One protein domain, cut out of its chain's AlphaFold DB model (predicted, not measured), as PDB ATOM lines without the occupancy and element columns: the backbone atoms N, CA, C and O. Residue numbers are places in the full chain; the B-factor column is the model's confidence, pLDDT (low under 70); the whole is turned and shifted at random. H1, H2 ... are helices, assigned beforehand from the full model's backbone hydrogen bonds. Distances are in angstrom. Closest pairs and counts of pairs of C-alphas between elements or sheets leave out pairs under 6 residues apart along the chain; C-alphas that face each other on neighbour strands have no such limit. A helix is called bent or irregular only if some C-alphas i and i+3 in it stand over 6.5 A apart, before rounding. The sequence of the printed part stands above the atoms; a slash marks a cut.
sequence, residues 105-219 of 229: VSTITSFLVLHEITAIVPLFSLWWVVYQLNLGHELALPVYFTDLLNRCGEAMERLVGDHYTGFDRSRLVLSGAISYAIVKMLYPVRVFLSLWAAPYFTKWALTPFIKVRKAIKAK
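This is residues 105 to 219 of the 229 residues of the protein "LAMI_0H02124g1_1" of Lachancea mirantina (UniProt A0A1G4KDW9). H4 and arm H5a arch over long helix H1; H3 crosses H4 near the far end of H1, and arm H5b makes a corner with H1 near its first residues, residues 207 to 219 sticking out. The printed part has 115 residues with five named helices, H1 to H5: all helix. It is only just extended, close to loose, with radius of gyration of the C-alphas 20.2 A and spans 58 by 35 by 23 A.

By hydrogen bonds H5, residues 187 to 219, was assigned as one helix, but it is bent: C-alphas 196 and 199 are 7.2 A apart. H1, residues 105 to 132, touches H5a and H5b. The hub H4, residues 169 to 185, touches H1, closest C-alphas Ser 179 and Trp 127, 5.0 A; H3, residues 143 to 160; and only just H2, residues 135 to 138, with 3 C-alpha pairs within 8 A. Every O i to N i+4 pair is within hydrogen-bond range in H3, H4 and H5a, 22 of 24 in H1, 12 of 17 in H5b.

H1, 40.8 A long, begins at C-alpha 105, (147.476, 175.446, 162.578); H5b, 31.5 A, ends at C-alpha 219, (167.121, 159.043, 151.153).

The printed part has no cut; pLDDT is under 70 in 40 residues, among them 197 to 209.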
ATOM      1  N   VAL A 105     147.343 176.745 161.896       54.62
ATOM      2  CA  VAL A 105     147.476 175.446 162.578       54.62
ATOM      3  C   VAL A 105     148.944 175.102 162.865       54.62
ATOM      4  O   VAL A 105     149.252 174.589 163.938       54.62
ATOM      5  N   SER A 106     149.876 175.421 161.960       58.72
ATOM      6  CA  SER A 106     151.313 175.157 162.154       58.72
ATOM      7  C   SER A 106     151.940 176.078 163.205       58.72
ATOM      8  O   SER A 106     152.812 175.658 163.965       58.72
ATOM      9  N   THR A 107     151.493 177.329 163.273       64.19
ATOM     10  CA  THR A 107     151.937 178.313 164.262       64.19
ATOM     11  C   THR A 107     151.377 177.983 165.639       64.19
ATOM     12  O   THR A 107     152.140 177.970 166.598       64.19
ATOM     13  N   ILE A 108     150.093 177.621 165.742       69.50
ATOM     14  CA  ILE A 108     149.471 177.207 167.011       69.50
ATOM     15  C   ILE A 108     150.122 175.925 167.542       69.50
ATOM     16  O   ILE A 108     150.487 175.857 168.712       69.50
ATOM     17  N   THR A 109     150.326 174.918 166.688       67.62
ATOM     18  CA  THR A 109     150.991 173.666 167.096       67.62
ATOM     19  C   THR A 109     152.446 173.887 167.507       67.62
ATOM     20  O   THR A 109     152.872 173.341 168.521       67.62
ATOM     21  N   SER A 110     153.196 174.729 166.792       62.03
ATOM     22  CA  SER A 110     154.574 175.075 167.174       62.03
ATOM     23  C   SER A 110     154.631 175.877 168.474       62.03
ATOM     24  O   SER A 110     155.519 175.650 169.291       62.03
ATOM     25  N   PHE A 111     153.669 176.776 168.689       70.31
ATOM     26  CA  PHE A 111     153.504 177.519 169.935       70.31
ATOM     27  C   PHE A 111     153.227 176.581 171.114       70.31
ATOM     28  O   PHE A 111     153.908 176.683 172.123       70.31
ATOM     29  N   LEU A 112     152.302 175.623 170.972       77.69
ATOM     30  CA  LEU A 112     151.996 174.621 172.004       77.69
ATOM     31  C   LEU A 112     153.216 173.761 172.351       77.69
ATOM     32  O   LEU A 112     153.524 173.569 173.521       77.69
ATOM     33  N   VAL A 113     153.956 173.288 171.346       77.56
ATOM     34  CA  VAL A 113     155.173 172.493 171.577       77.56
ATOM     35  C   VAL A 113     156.250 173.320 172.280       77.56
ATOM     36  O   VAL A 113     156.879 172.844 173.223       77.56
ATOM     37  N   LEU A 114     156.453 174.571 171.864       74.75
ATOM     38  CA  LEU A 114     157.400 175.461 172.530       74.75
ATOM     39  C   LEU A 114     156.946 175.816 173.954       74.75
ATOM     40  O   LEU A 114     157.778 175.931 174.854       74.75
ATOM     41  N   HIS A 115     155.638 175.957 174.172       75.75
ATOM     42  CA  HIS A 115     155.040 176.209 175.480       75.75
ATOM     43  C   HIS A 115     155.322 175.062 176.460       75.75
ATOM     44  O   HIS A 115     155.694 175.312 177.604       75.75
ATOM     45  N   GLU A 116     155.247 173.816 175.992       83.88
ATOM     46  CA  GLU A 116     155.590 172.636 176.793       83.88
ATOM     47  C   GLU A 116     157.092 172.562 177.109       83.88
ATOM     48  O   GLU A 116     157.495 172.340 178.252       83.88
ATOM     49  N   ILE A 117     157.961 172.836 176.131       82.56
ATOM     50  CA  ILE A 117     159.420 172.812 176.349       82.56
ATOM     51  C   ILE A 117     159.843 173.914 177.328       82.56
ATOM     52  O   ILE A 117     160.616 173.671 178.257       82.56
ATOM     53  N   THR A 118     159.292 175.117 177.165       79.19
ATOM     54  CA  THR A 118     159.503 176.235 178.096       79.19
ATOM     55  C   THR A 118     158.803 176.030 179.441       79.19
ATOM     56  O   THR A 118     159.007 176.835 180.345       79.19
ATOM     57  N   ALA A 119     158.031 174.956 179.633       81.00
ATOM     58  CA  ALA A 119     157.556 174.538 180.946       81.00
ATOM     59  C   ALA A 119     158.499 173.561 181.650       81.00
ATOM     60  O   ALA A 119     158.701 173.679 182.858       81.00
ATOM     61  N   ILE A 120     159.114 172.651 180.896       86.81
ATOM     62  CA  ILE A 120     160.028 171.633 181.426       86.81
ATOM     63  C   ILE A 120     161.399 172.237 181.750       86.81
ATOM     64  O   ILE A 120     161.939 171.998 182.831       86.81
ATOM     65  N   VAL A 121     161.958 173.047 180.842       89.88
ATOM     66  CA  VAL A 121     163.325 173.580 180.978       89.88
ATOM     67  C   VAL A 121     163.481 174.477 182.212       89.88
ATOM     68  O   VAL A 121     164.385 174.214 183.008       89.88
ATOM     69  N   PRO A 122     162.616 175.484 182.458       85.38
ATOM     70  CA  PRO A 122     162.729 176.308 183.659       85.38
ATOM     71  C   PRO A 122     162.484 175.515 184.938       85.38
ATOM     72  O   PRO A 122     163.111 175.815 185.943       85.38
ATOM     73  N   LEU A 123     161.620 174.493 184.903       86.81
ATOM     74  CA  LEU A 123     161.328 173.662 186.069       86.81
ATOM     75  C   LEU A 123     162.542 172.845 186.504       86.81
ATOM     76  O   LEU A 123     162.915 172.886 187.678       86.81
ATOM     77  N   PHE A 124     163.200 172.166 185.566       89.88
ATOM     78  CA  PHE A 124     164.424 171.421 185.865       89.88
ATOM     79  C   PHE A 124     165.603 172.340 186.195       89.88
ATOM     80  O   PHE A 124     166.362 172.042 187.115       89.88
ATOM     81  N   SER A 125     165.740 173.470 185.496       89.88
ATOM     82  CA  SER A 125     166.818 174.432 185.744       89.88
ATOM     83  C   SER A 125     166.718 175.055 187.139       89.88
ATOM     84  O   SER A 125     167.693 175.016 187.887       89.88
ATOM     85  N   LEU A 126     165.540 175.552 187.535       86.50
ATOM     86  CA  LEU A 126     165.325 176.085 188.883       86.50
ATOM     87  C   LEU A 126     165.468 175.010 189.951       86.50
ATOM     88  O   LEU A 126     166.040 175.285 190.997       86.50
ATOM     89  N   TRP A 127     164.988 173.793 189.697       86.88
ATOM     90  CA  TRP A 127     165.121 172.701 190.654       86.88
ATOM     91  C   TRP A 127     166.587 172.379 190.933       86.88
ATOM     92  O   TRP A 127     166.990 172.324 192.093       86.88
ATOM     93  N   TRP A 128     167.392 172.266 189.875       88.62
ATOM     94  CA  TRP A 128     168.832 172.063 189.983       88.62
ATOM     95  C   TRP A 128     169.520 173.216 190.722       88.62
ATOM     96  O   TRP A 128     170.300 172.983 191.639       88.62
ATOM     97  N   VAL A 129     169.207 174.465 190.371       88.12
ATOM     98  CA  VAL A 129     169.794 175.655 191.007       88.12
ATOM     99  C   VAL A 129     169.421 175.743 192.489       88.12
ATOM    100  O   VAL A 129     170.298 175.915 193.328       88.12
ATOM    101  N   VAL A 130     168.143 175.578 192.835       83.31
ATOM    102  CA  VAL A 130     167.657 175.609 194.226       83.31
ATOM    103  C   VAL A 130     168.251 174.465 195.043       83.31
ATOM    104  O   VAL A 130     168.591 174.661 196.210       83.31
ATOM    105  N   TYR A 131     168.404 173.289 194.433       81.88
ATOM    106  CA  TYR A 131     169.068 172.147 195.050       81.88
ATOM    107  C   TYR A 131     170.544 172.451 195.358       81.88
ATOM    108  O   TYR A 131     170.983 172.242 196.487       81.88
ATOM    109  N   GLN A 132     171.283 173.026 194.404       81.44
ATOM    110  CA  GLN A 132     172.696 173.382 194.592       81.44
ATOM    111  C   GLN A 132     172.905 174.519 195.600       81.44
ATOM    112  O   GLN A 132     173.877 174.511 196.350       81.44
ATOM    113  N   LEU A 133     171.989 175.488 195.644       76.31
ATOM    114  CA  LEU A 133     172.089 176.648 196.530       76.31
ATOM    115  C   LEU A 133     171.728 176.341 197.995       76.31
ATOM    116  O   LEU A 133     171.809 177.243 198.820       76.31
ATOM    117  N   ASN A 134     171.315 175.109 198.338       70.94
ATOM    118  CA  ASN A 134     170.917 174.715 199.701       70.94
ATOM    119  C   ASN A 134     169.939 175.698 200.382       70.94
ATOM    120  O   ASN A 134     169.882 175.789 201.610       70.94
ATOM    121  N   LEU A 135     169.118 176.397 199.584       63.41
ATOM    122  CA  LEU A 135     168.254 177.491 200.045       63.41
ATOM    123  C   LEU A 135     167.283 177.056 201.149       63.41
ATOM    124  O   LEU A 135     166.846 177.885 201.929       63.41
ATOM    125  N   GLY A 136     166.966 175.761 201.242       58.69
ATOM    126  CA  GLY A 136     166.067 175.218 202.260       58.69
ATOM    127  C   GLY A 136     166.587 175.258 203.701       58.69
ATOM    128  O   GLY A 136     165.776 175.111 204.606       58.69
ATOM    129  N   HIS A 137     167.895 175.433 203.929       55.31
ATOM    130  CA  HIS A 137     168.458 175.518 205.288       55.31
ATOM    131  C   HIS A 137     168.740 176.966 205.730       55.31
ATOM    132  O   HIS A 137     168.712 177.255 206.920       55.31
ATOM    133  N   GLU A 138     168.992 177.873 204.782       57.59
ATOM    134  CA  GLU A 138     169.330 179.283 205.052       57.59
ATOM    135  C   GLU A 138     168.105 180.214 205.005       57.59
ATOM    136  O   GLU A 138     168.025 181.183 205.759       57.59
ATOM    137  N   LEU A 139     167.100 179.927 204.163       61.28
ATOM    138  CA  LEU A 139     165.808 180.607 204.266       61.28
ATOM    139  C   LEU A 139     165.061 179.994 205.451       61.28
ATOM    140  O   LEU A 139     164.532 178.889 205.339       61.28
ATOM    141  N   ALA A 140     164.995 180.715 206.572       54.31
ATOM    142  CA  ALA A 140     164.099 180.414 207.687       54.31
ATOM    143  C   ALA A 140     162.636 180.449 207.200       54.31
ATOM    144  O   ALA A 140     161.936 181.458 207.300       54.31
ATOM    145  N   LEU A 141     162.193 179.354 206.581       63.59
ATOM    146  CA  LEU A 141     160.834 179.179 206.095       63.59
ATOM    147  C   LEU A 141     159.888 179.142 207.307       63.59
ATOM    148  O   LEU A 141     160.260 178.602 208.350       63.59
ATOM    149  N   PRO A 142     158.660 179.681 207.196       65.44
ATOM    150  CA  PRO A 142     157.697 179.637 208.289       65.44
ATOM    151  C   PRO A 142     157.519 178.196 208.783       65.44
ATOM    152  O   PRO A 142     157.312 177.304 207.960       65.44
ATOM    153  N   VAL A 143     157.551 177.993 210.107       67.25
ATOM    154  CA  VAL A 143     157.481 176.684 210.808       67.25
ATOM    155  C   VAL A 143     156.369 175.767 210.266       67.25
ATOM    156  O   VAL A 143     156.499 174.548 210.226       67.25
ATOM    157  N   TYR A 144     155.300 176.359 209.739       67.31
ATOM    158  CA  TYR A 144     154.216 175.661 209.054       67.31
ATOM    159  C   TYR A 144     154.665 174.799 207.856       67.31
ATOM    160  O   TYR A 144     154.207 173.669 207.698       67.31
ATOM    161  N   PHE A 145     155.562 175.295 206.997       68.50
ATOM    162  CA  PHE A 145     155.975 174.562 205.797       68.50
ATOM    163  C   PHE A 145     156.844 173.353 206.138       68.50
ATOM    164  O   PHE A 145     156.670 172.298 205.533       68.50
ATOM    165  N   THR A 146     157.731 173.470 207.124       70.00
ATOM    166  CA  THR A 146     158.613 172.373 207.549       70.00
ATOM    167  C   THR A 146     157.836 171.176 208.093       70.00
ATOM    168  O   THR A 146     158.177 170.041 207.769       70.00
ATOM    169  N   ASP A 147     156.740 171.405 208.821       76.56
ATOM    170  CA  ASP A 147     155.857 170.332 209.293       76.56
ATOM    171  C   ASP A 147     155.133 169.615 208.145       76.56
ATOM    172  O   ASP A 147     155.072 168.381 208.107       76.56
ATOM    173  N   LEU A 148     154.610 170.371 207.174       76.00
ATOM    174  CA  LEU A 148     153.971 169.804 205.981       76.00
ATOM    175  C   LEU A 148     154.976 168.997 205.143       76.00
ATOM    176  O   LEU A 148     154.659 167.905 204.667       76.00
ATOM    177  N   LEU A 149     156.194 169.514 204.991       72.94
ATOM    178  CA  LEU A 149     157.267 168.876 204.235       72.94
ATOM    179  C   LEU A 149     157.796 167.609 204.906       72.94
ATOM    180  O   LEU A 149     157.993 166.613 204.210       72.94
ATOM    181  N   ASN A 150     157.949 167.603 206.230       75.00
ATOM    182  CA  ASN A 150     158.357 166.409 206.970       75.00
ATOM    183  C   ASN A 150     157.317 165.287 206.847       75.00
ATOM    184  O   ASN A 150     157.676 164.146 206.558       75.00
ATOM    185  N   ARG A 151     156.019 165.609 206.947       79.38
ATOM    186  CA  ARG A 151     154.939 164.620 206.761       79.38
ATOM    187  C   ARG A 151     154.879 164.068 205.334       79.38
ATOM    188  O   ARG A 151     154.644 162.875 205.148       79.38
ATOM    189  N   CYS A 152     155.105 164.909 204.322       72.25
ATOM    190  CA  CYS A 152     155.200 164.459 202.930       72.25
ATOM    191  C   CYS A 152     156.440 163.594 202.673       72.25
ATOM    192  O   CYS A 152     156.342 162.613 201.935       72.25
ATOM    193  N   GLY A 153     157.582 163.938 203.274       73.62
ATOM    194  CA  GLY A 153     158.812 163.150 203.193       73.62
ATOM    195  C   GLY A 153     158.614 161.740 203.744       73.62
ATOM    196  O   GLY A 153     158.920 160.765 203.060       73.62
ATOM    197  N   GLU A 154     157.990 161.636 204.919       76.75
ATOM    198  CA  GLU A 154     157.688 160.354 205.560       76.75
ATOM    199  C   GLU A 154     156.677 159.517 204.748       76.75
ATOM    200  O   GLU A 154     156.819 158.302 204.607       76.75
ATOM    201  N   ALA A 155     155.672 160.158 204.137       75.50
ATOM    202  CA  ALA A 155     154.726 159.478 203.251       75.50
ATOM    203  C   ALA A 155     155.392 158.956 201.964       75.50
ATOM    204  O   ALA A 155     155.074 157.852 201.514       75.50
ATOM    205  N   MET A 156     156.328 159.715 201.383       69.75
ATOM    206  CA  MET A 156     157.084 159.269 200.209       69.75
ATOM    207  C   MET A 156     158.070 158.150 200.528       69.75
ATOM    208  O   MET A 156     158.241 157.249 199.713       69.75
ATOM    209  N   GLU A 157     158.665 158.147 201.716       70.31
ATOM    210  CA  GLU A 157     159.522 157.058 202.192       70.31
ATOM    211  C   GLU A 157     158.773 155.722 202.275       70.31
ATOM    212  O   GLU A 157     159.281 154.692 201.826       70.31
ATOM    213  N   ARG A 158     157.513 155.750 202.723       71.19
ATOM    214  CA  ARG A 158     156.639 154.565 202.737       71.19
ATOM    215  C   ARG A 158     156.225 154.089 201.337       71.19
ATOM    216  O   ARG A 158     155.870 152.924 201.185       71.19
ATOM    217  N   LEU A 159     156.252 154.970 200.332       70.94
ATOM    218  CA  LEU A 159     155.854 154.676 198.948       70.94
ATOM    219  C   LEU A 159     157.024 154.245 198.049       70.94
ATOM    220  O   LEU A 159     156.822 153.423 197.159       70.94
ATOM    221  N   VAL A 160     158.219 154.808 198.247       71.00
ATOM    222  CA  VAL A 160     159.381 154.604 197.360       71.00
ATOM    223  C   VAL A 160     160.271 153.439 197.810       71.00
ATOM    224  O   VAL A 160     160.940 152.844 196.967       71.00
ATOM    225  N   GLY A 161     160.218 153.034 199.084       66.00
ATOM    226  CA  GLY A 161     160.989 151.894 199.585       66.00
ATOM    227  C   GLY A 161     162.508 152.124 199.566       66.00
ATOM    228  O   GLY A 161     163.023 153.042 198.934       66.00
ATOM    229  N   ASP A 162     163.231 151.288 200.309       62.66
ATOM    230  CA  ASP A 162     164.624 151.463 200.754       62.66
ATOM    231  C   ASP A 162     165.710 151.343 199.653       62.66
ATOM    232  O   ASP A 162     166.719 150.662 199.818       62.66
ATOM    233  N   HIS A 163     165.515 151.956 198.481       59.66
ATOM    234  CA  HIS A 163     166.437 151.804 197.348       59.66
ATOM    235  C   HIS A 163     167.485 152.914 197.182       59.66
ATOM    236  O   HIS A 163     168.301 152.841 196.268       59.66
ATOM    237  N   TYR A 164     167.531 153.907 198.076       57.09
ATOM    238  CA  TYR A 164     168.543 154.974 198.060       57.09
ATOM    239  C   TYR A 164     168.826 155.461 199.492       57.09
ATOM    240  O   TYR A 164     168.005 156.175 200.075       57.09
ATOM    241  N   THR A 165     169.970 155.065 200.060       55.88
ATOM    242  CA  THR A 165     170.338 155.223 201.486       55.88
ATOM    243  C   THR A 165     171.265 156.413 201.790       55.88
ATOM    244  O   THR A 165     171.824 156.489 202.877       55.88
ATOM    245  N   GLY A 166     171.439 157.363 200.864       60.62
ATOM    246  CA  GLY A 166     172.429 158.444 201.026       60.62
ATOM    247  C   GLY A 166     171.999 159.845 200.593       60.62
ATOM    248  O   GLY A 166     172.852 160.719 200.488       60.62
ATOM    249  N   PHE A 167     170.716 160.073 200.296       59.97
ATOM    250  CA  PHE A 167     170.240 161.357 199.775       59.97
ATOM    251  C   PHE A 167     169.101 161.910 200.633       59.97
ATOM    252  O   PHE A 167     168.124 161.201 200.881       59.97
ATOM    253  N   ASP A 168     169.202 163.176 201.046       71.94
ATOM    254  CA  ASP A 168     168.184 163.874 201.839       71.94
ATOM    255  C   ASP A 168     166.881 164.027 201.035       71.94
ATOM    256  O   ASP A 168     166.660 165.011 200.320       71.94
ATOM    257  N   ARG A 169     165.989 163.037 201.146       71.25
ATOM    258  CA  ARG A 169     164.708 162.991 200.419       71.25
ATOM    259  C   ARG A 169     163.857 164.229 200.708       71.25
ATOM    260  O   ARG A 169     163.284 164.809 199.789       71.25
ATOM    261  N   SER A 170     163.846 164.684 201.960       70.44
ATOM    262  CA  SER A 170     163.146 165.899 202.387       70.44
ATOM    263  C   SER A 170     163.667 167.143 201.660       70.44
ATOM    264  O   SER A 170     162.870 167.970 201.223       70.44
ATOM    265  N   ARG A 171     164.987 167.248 201.440       74.31
ATOM    266  CA  ARG A 171     165.590 168.352 200.672       74.31
ATOM    267  C   ARG A 171     165.252 168.271 199.187       74.31
ATOM    268  O   ARG A 171     164.970 169.303 198.587       74.31
ATOM    269  N   LEU A 172     165.241 167.069 198.609       79.12
ATOM    270  CA  LEU A 172     164.876 166.844 197.205       79.12
ATOM    271  C   LEU A 172     163.423 167.265 196.922       79.12
ATOM    272  O   LEU A 172     163.136 167.937 195.928       79.12
ATOM    273  N   VAL A 173     162.506 166.880 197.812       79.06
ATOM    274  CA  VAL A 173     161.087 167.240 197.714       79.06
ATOM    275  C   VAL A 173     160.892 168.739 197.970       79.06
ATOM    276  O   VAL A 173     160.153 169.386 197.226       79.06
ATOM    277  N   LEU A 174     161.595 169.319 198.951       79.50
ATOM    278  CA  LEU A 174     161.564 170.756 199.248       79.50
ATOM    279  C   LEU A 174     162.045 171.612 198.076       79.50
ATOM    280  O   LEU A 174     161.361 172.557 197.681       79.50
ATOM    281  N   SER A 175     163.202 171.280 197.498       81.25
ATOM    282  CA  SER A 175     163.734 171.997 196.339       81.25
ATOM    283  C   SER A 175     162.794 171.873 195.140       81.25
ATOM    284  O   SER A 175     162.605 172.843 194.403       81.25
ATOM    285  N   GLY A 176     162.141 170.714 194.983       84.50
ATOM    286  CA  GLY A 176     161.067 170.481 194.015       84.50
ATOM    287  C   GLY A 176     159.886 171.426 194.213       84.50
ATOM    288  O   GLY A 176     159.455 172.085 193.266       84.50
ATOM    289  N   ALA A 177     159.400 171.541 195.450       84.12
ATOM    290  CA  ALA A 177     158.274 172.401 195.803       84.12
ATOM    291  C   ALA A 177     158.586 173.894 195.595       84.12
ATOM    292  O   ALA A 177     157.785 174.605 194.984       84.12
ATOM    293  N   ILE A 178     159.758 174.360 196.043       84.38
ATOM    294  CA  ILE A 178     160.203 175.753 195.867       84.38
ATOM    295  C   ILE A 178     160.380 176.071 194.381       84.38
ATOM    296  O   ILE A 178     159.863 177.081 193.902       84.38
ATOM    297  N   SER A 179     161.049 175.192 193.630       85.19
ATOM    298  CA  SER A 179     161.195 175.349 192.182       85.19
ATOM    299  C   SER A 179     159.833 175.436 191.501       85.19
ATOM    300  O   SER A 179     159.579 176.387 190.764       85.19
ATOM    301  N   TYR A 180     158.910 174.517 191.804       83.38
ATOM    302  CA  TYR A 180     157.564 174.542 191.235       83.38
ATOM    303  C   TYR A 180     156.818 175.839 191.567       83.38
ATOM    304  O   TYR A 180     156.180 176.409 190.683       83.38
ATOM    305  N   ALA A 181     156.921 176.345 192.799       86.31
ATOM    306  CA  ALA A 181     156.309 177.613 193.193       86.31
ATOM    307  C   ALA A 181     156.879 178.803 192.401       86.31
ATOM    308  O   ALA A 181     156.116 179.631 191.897       86.31
ATOM    309  N   ILE A 182     158.201 178.857 192.212       84.19
ATOM    310  CA  ILE A 182     158.859 179.895 191.403       84.19
ATOM    311  C   ILE A 182     158.444 179.766 189.932       84.19
ATOM    312  O   ILE A 182     158.026 180.735 189.304       84.19
ATOM    313  N   VAL A 183     158.463 178.555 189.380       83.50
ATOM    314  CA  VAL A 183     157.990 178.261 188.019       83.50
ATOM    315  C   VAL A 183     156.535 178.699 187.851       83.50
ATOM    316  O   VAL A 183     156.185 179.227 186.793       83.50
ATOM    317  N   LYS A 184     155.707 178.520 188.893       84.50
ATOM    318  CA  LYS A 184     154.308 178.956 188.948       84.50
ATOM    319  C   LYS A 184     154.177 180.482 188.919       84.50
ATOM    320  O   LYS A 184     153.358 181.002 188.166       84.50
ATOM    321  N   MET A 185     155.042 181.194 189.636       85.81
ATOM    322  CA  MET A 185     155.164 182.658 189.564       85.81
ATOM    323  C   MET A 185     155.619 183.152 188.181       85.81
ATOM    324  O   MET A 185     155.216 184.227 187.750       85.81
ATOM    325  N   LEU A 186     156.407 182.361 187.445       84.00
ATOM    326  CA  LEU A 186     156.872 182.696 186.092       84.00
ATOM    327  C   LEU A 186     155.836 182.423 184.980       84.00
ATOM    328  O   LEU A 186     156.113 182.707 183.813       84.00
ATOM    329  N   TYR A 187     154.644 181.893 185.281       82.38
ATOM    330  CA  TYR A 187     153.583 181.700 184.275       82.38
ATOM    331  C   TYR A 187     153.212 182.964 183.475       82.38
ATOM    332  O   TYR A 187     153.148 182.857 182.248       82.38
ATOM    333  N   PRO A 188     152.994 184.153 184.075       79.62
ATOM    334  CA  PRO A 188     152.708 185.377 183.317       79.62
ATOM    335  C   PRO A 188     153.825 185.742 182.332       79.62
ATOM    336  O   PRO A 188     153.551 186.061 181.175       79.62
ATOM    337  N   VAL A 189     155.085 185.603 182.751       83.62
ATOM    338  CA  VAL A 189     156.254 185.809 181.879       83.62
ATOM    339  C   VAL A 189     156.242 184.811 180.721       83.62
ATOM    340  O   VAL A 189     156.567 185.163 179.589       83.62
ATOM    341  N   ARG A 190     155.796 183.575 180.973       78.31
ATOM    342  CA  ARG A 190     155.676 182.524 179.956       78.31
ATOM    343  C   ARG A 190     154.656 182.874 178.885       78.31
ATOM    344  O   ARG A 190     154.954 182.720 177.707       78.31
ATOM    345  N   VAL A 191     153.486 183.379 179.272       74.19
ATOM    346  CA  VAL A 191     152.458 183.829 178.319       74.19
ATOM    347  C   VAL A 191     152.992 184.986 177.468       74.19
ATOM    348  O   VAL A 191     152.848 184.957 176.247       74.19
ATOM    349  N   PHE A 192     153.692 185.940 178.086       80.06
ATOM    350  CA  PHE A 192     154.312 187.073 177.392       80.06
ATOM    351  C   PHE A 192     155.409 186.661 176.400       80.06
ATOM    352  O   PHE A 192     155.363 187.059 175.236       80.06
ATOM    353  N   LEU A 193     156.367 185.833 176.825       73.81
ATOM    354  CA  LEU A 193     157.438 185.339 175.953       73.81
ATOM    355  C   LEU A 193     156.884 184.501 174.801       73.81
ATOM    356  O   LEU A 193     157.364 184.609 173.677       73.81
ATOM    357  N   SER A 194     155.860 183.689 175.061       66.69
ATOM    358  CA  SER A 194     155.252 182.841 174.037       66.69
ATOM    359  C   SER A 194     154.457 183.671 173.014       66.69
ATOM    360  O   SER A 194     154.563 183.419 171.813       66.69
ATOM    361  N   LEU A 195     153.738 184.715 173.454       68.25
ATOM    362  CA  LEU A 195     153.073 185.686 172.568       68.25
ATOM    363  C   LEU A 195     154.078 186.456 171.699       68.25
ATOM    364  O   LEU A 195     153.831 186.660 170.511       68.25
ATOM    365  N   TRP A 196     155.221 186.847 172.268       72.75
ATOM    366  CA  TRP A 196     156.264 187.583 171.550       72.75
ATOM    367  C   TRP A 196     157.081 186.700 170.593       72.75
ATOM    368  O   TRP A 196     157.451 187.135 169.502       72.75
ATOM    369  N   ALA A 197     157.329 185.439 170.954       64.75
ATOM    370  CA  ALA A 197     158.104 184.502 170.141       64.75
ATOM    371  C   ALA A 197     157.306 183.881 168.979       64.75
ATOM    372  O   ALA A 197     157.913 183.393 168.022       64.75
ATOM    373  N   ALA A 198     155.969 183.910 169.023       65.19
ATOM    374  CA  ALA A 198     155.094 183.304 168.015       65.19
ATOM    375  C   ALA A 198     155.442 183.656 166.543       65.19
ATOM    376  O   ALA A 198     155.540 182.727 165.738       65.19
ATOM    377  N   PRO A 199     155.700 184.924 166.150       63.22
ATOM    378  CA  PRO A 199     156.050 185.251 164.762       63.22
ATOM    379  C   PRO A 199     157.484 184.855 164.359       63.22
ATOM    380  O   PRO A 199     157.747 184.609 163.179       63.22
ATOM    381  N   TYR A 200     158.420 184.767 165.310       61.78
ATOM    382  CA  TYR A 200     159.834 184.471 165.032       61.78
ATOM    383  C   TYR A 200     160.125 182.966 165.020       61.78
ATOM    384  O   TYR A 200     160.918 182.478 164.207       61.78
ATOM    385  N   PHE A 201     159.434 182.206 165.869       62.56
ATOM    386  CA  PHE A 201     159.669 180.775 166.031       62.56
ATOM    387  C   PHE A 201     159.266 179.961 164.798       62.56
ATOM    388  O   PHE A 201     159.944 178.995 164.449       62.56
ATOM    389  N   THR A 202     158.234 180.391 164.061       59.78
ATOM    390  CA  THR A 202     157.845 179.744 162.797       59.78
ATOM    391  C   THR A 202     158.995 179.746 161.785       59.78
ATOM    392  O   THR A 202     159.201 178.760 161.078       59.78
ATOM    393  N   LYS A 203     159.799 180.815 161.738       63.69
ATOM    394  CA  LYS A 203     160.936 180.908 160.812       63.69
ATOM    395  C   LYS A 203     162.150 180.125 161.304       63.69
ATOM    396  O   LYS A 203     162.802 179.474 160.492       63.69
ATOM    397  N   TRP A 204     162.438 180.159 162.603       63.09
ATOM    398  CA  TRP A 204     163.647 179.546 163.161       63.09
ATOM    399  C   TRP A 204     163.523 178.031 163.383       63.09
ATOM    400  O   TRP A 204     164.450 177.293 163.069       63.09
ATOM    401  N   ALA A 205     162.370 177.544 163.851       62.03
ATOM    402  CA  ALA A 205     162.197 176.132 164.202       62.03
ATOM    403  C   ALA A 205     161.753 175.250 163.023       62.03
ATOM    404  O   ALA A 205     162.199 174.107 162.907       62.03
ATOM    405  N   LEU A 206     160.909 175.750 162.109       60.16
ATOM    406  CA  LEU A 206     160.427 174.924 160.992       60.16
ATOM    407  C   LEU A 206     161.413 174.830 159.827       60.16
ATOM    408  O   LEU A 206     161.482 173.782 159.185       60.16
ATOM    409  N   THR A 207     162.193 175.872 159.537       65.56
ATOM    410  CA  THR A 207     163.154 175.827 158.421       65.56
ATOM    411  C   THR A 207     164.199 174.704 158.536       65.56
ATOM    412  O   THR A 207     164.414 174.030 157.521       65.56
ATOM    413  N   PRO A 208     164.807 174.400 159.705       66.06
ATOM    414  CA  PRO A 208     165.709 173.256 159.822       66.06
ATOM    415  C   PRO A 208     164.950 171.924 159.754       66.06
ATOM    416  O   PRO A 208     165.370 171.014 159.039       66.06
ATOM    417  N   PHE A 209     163.786 171.815 160.400       65.31
ATOM    418  CA  PHE A 209     162.997 170.577 160.414       65.31
ATOM    419  C   PHE A 209     162.468 170.178 159.032       65.31
ATOM    420  O   PHE A 209     162.452 168.993 158.685       65.31
ATOM    421  N   ILE A 210     162.065 171.152 158.212       71.19
ATOM    422  CA  ILE A 210     161.612 170.905 156.839       71.19
ATOM    423  C   ILE A 210     162.777 170.406 155.975       71.19
ATOM    424  O   ILE A 210     162.590 169.467 155.196       71.19
ATOM    425  N   LYS A 211     163.983 170.971 156.131       70.44
ATOM    426  CA  LYS A 211     165.187 170.506 155.419       70.44
ATOM    427  C   LYS A 211     165.555 169.073 155.812       70.44
ATOM    428  O   LYS A 211     165.756 168.241 154.930       70.44
ATOM    429  N   VAL A 212     165.545 168.757 157.108       75.50
ATOM    430  CA  VAL A 212     165.837 167.405 157.616       75.50
ATOM    431  C   VAL A 212     164.802 166.387 157.124       75.50
ATOM    432  O   VAL A 212     165.175 165.334 156.607       75.50
ATOM    433  N   ARG A 213     163.499 166.698 157.184       73.38
ATOM    434  CA  ARG A 213     162.451 165.800 156.658       73.38
ATOM    435  C   ARG A 213     162.567 165.576 155.154       73.38
ATOM    436  O   ARG A 213     162.381 164.445 154.706       73.38
ATOM    437  N   LYS A 214     162.882 166.617 154.374       75.31
ATOM    438  CA  LYS A 214     163.129 166.479 152.930       75.31
ATOM    439  C   LYS A 214     164.342 165.587 152.658       75.31
ATOM    440  O   LYS A 214     164.241 164.708 151.808       75.31
ATOM    441  N   ALA A 215     165.427 165.740 153.417       73.81
ATOM    442  CA  ALA A 215     166.620 164.900 153.292       73.81
ATOM    443  C   ALA A 215     166.343 163.423 153.633       73.81
ATOM    444  O   ALA A 215     166.751 162.530 152.894       73.81
ATOM    445  N   ILE A 216     165.587 163.151 154.704       81.69
ATOM    446  CA  ILE A 216     165.195 161.783 155.086       81.69
ATOM    447  C   ILE A 216     164.280 161.159 154.023       81.69
ATOM    448  O   ILE A 216     164.458 159.997 153.656       81.69
ATOM    449  N   LYS A 217     163.317 161.925 153.493       81.25
ATOM    450  CA  LYS A 217     162.403 161.440 152.449       81.25
ATOM    451  C   LYS A 217     163.152 161.141 151.146       81.25
ATOM    452  O   LYS A 217     162.931 160.082 150.575       81.25
ATOM    453  N   ALA A 218     164.078 162.013 150.741       75.12
ATOM    454  CA  ALA A 218     164.932 161.807 149.572       75.12
ATOM    455  C   ALA A 218     165.799 160.542 149.704       75.12
ATOM    456  O   ALA A 218     165.865 159.751 148.768       75.12
ATOM    457  N   LYS A 219     166.384 160.291 150.887       73.25
ATOM    458  CA  LYS A 219     167.121 159.043 151.153       73.25
ATOM    459  C   LYS A 219     166.239 157.797 151.053       73.25
ATOM    460  O   LYS A 219     166.681 156.786 150.521       73.25
TER     461      LYS A 219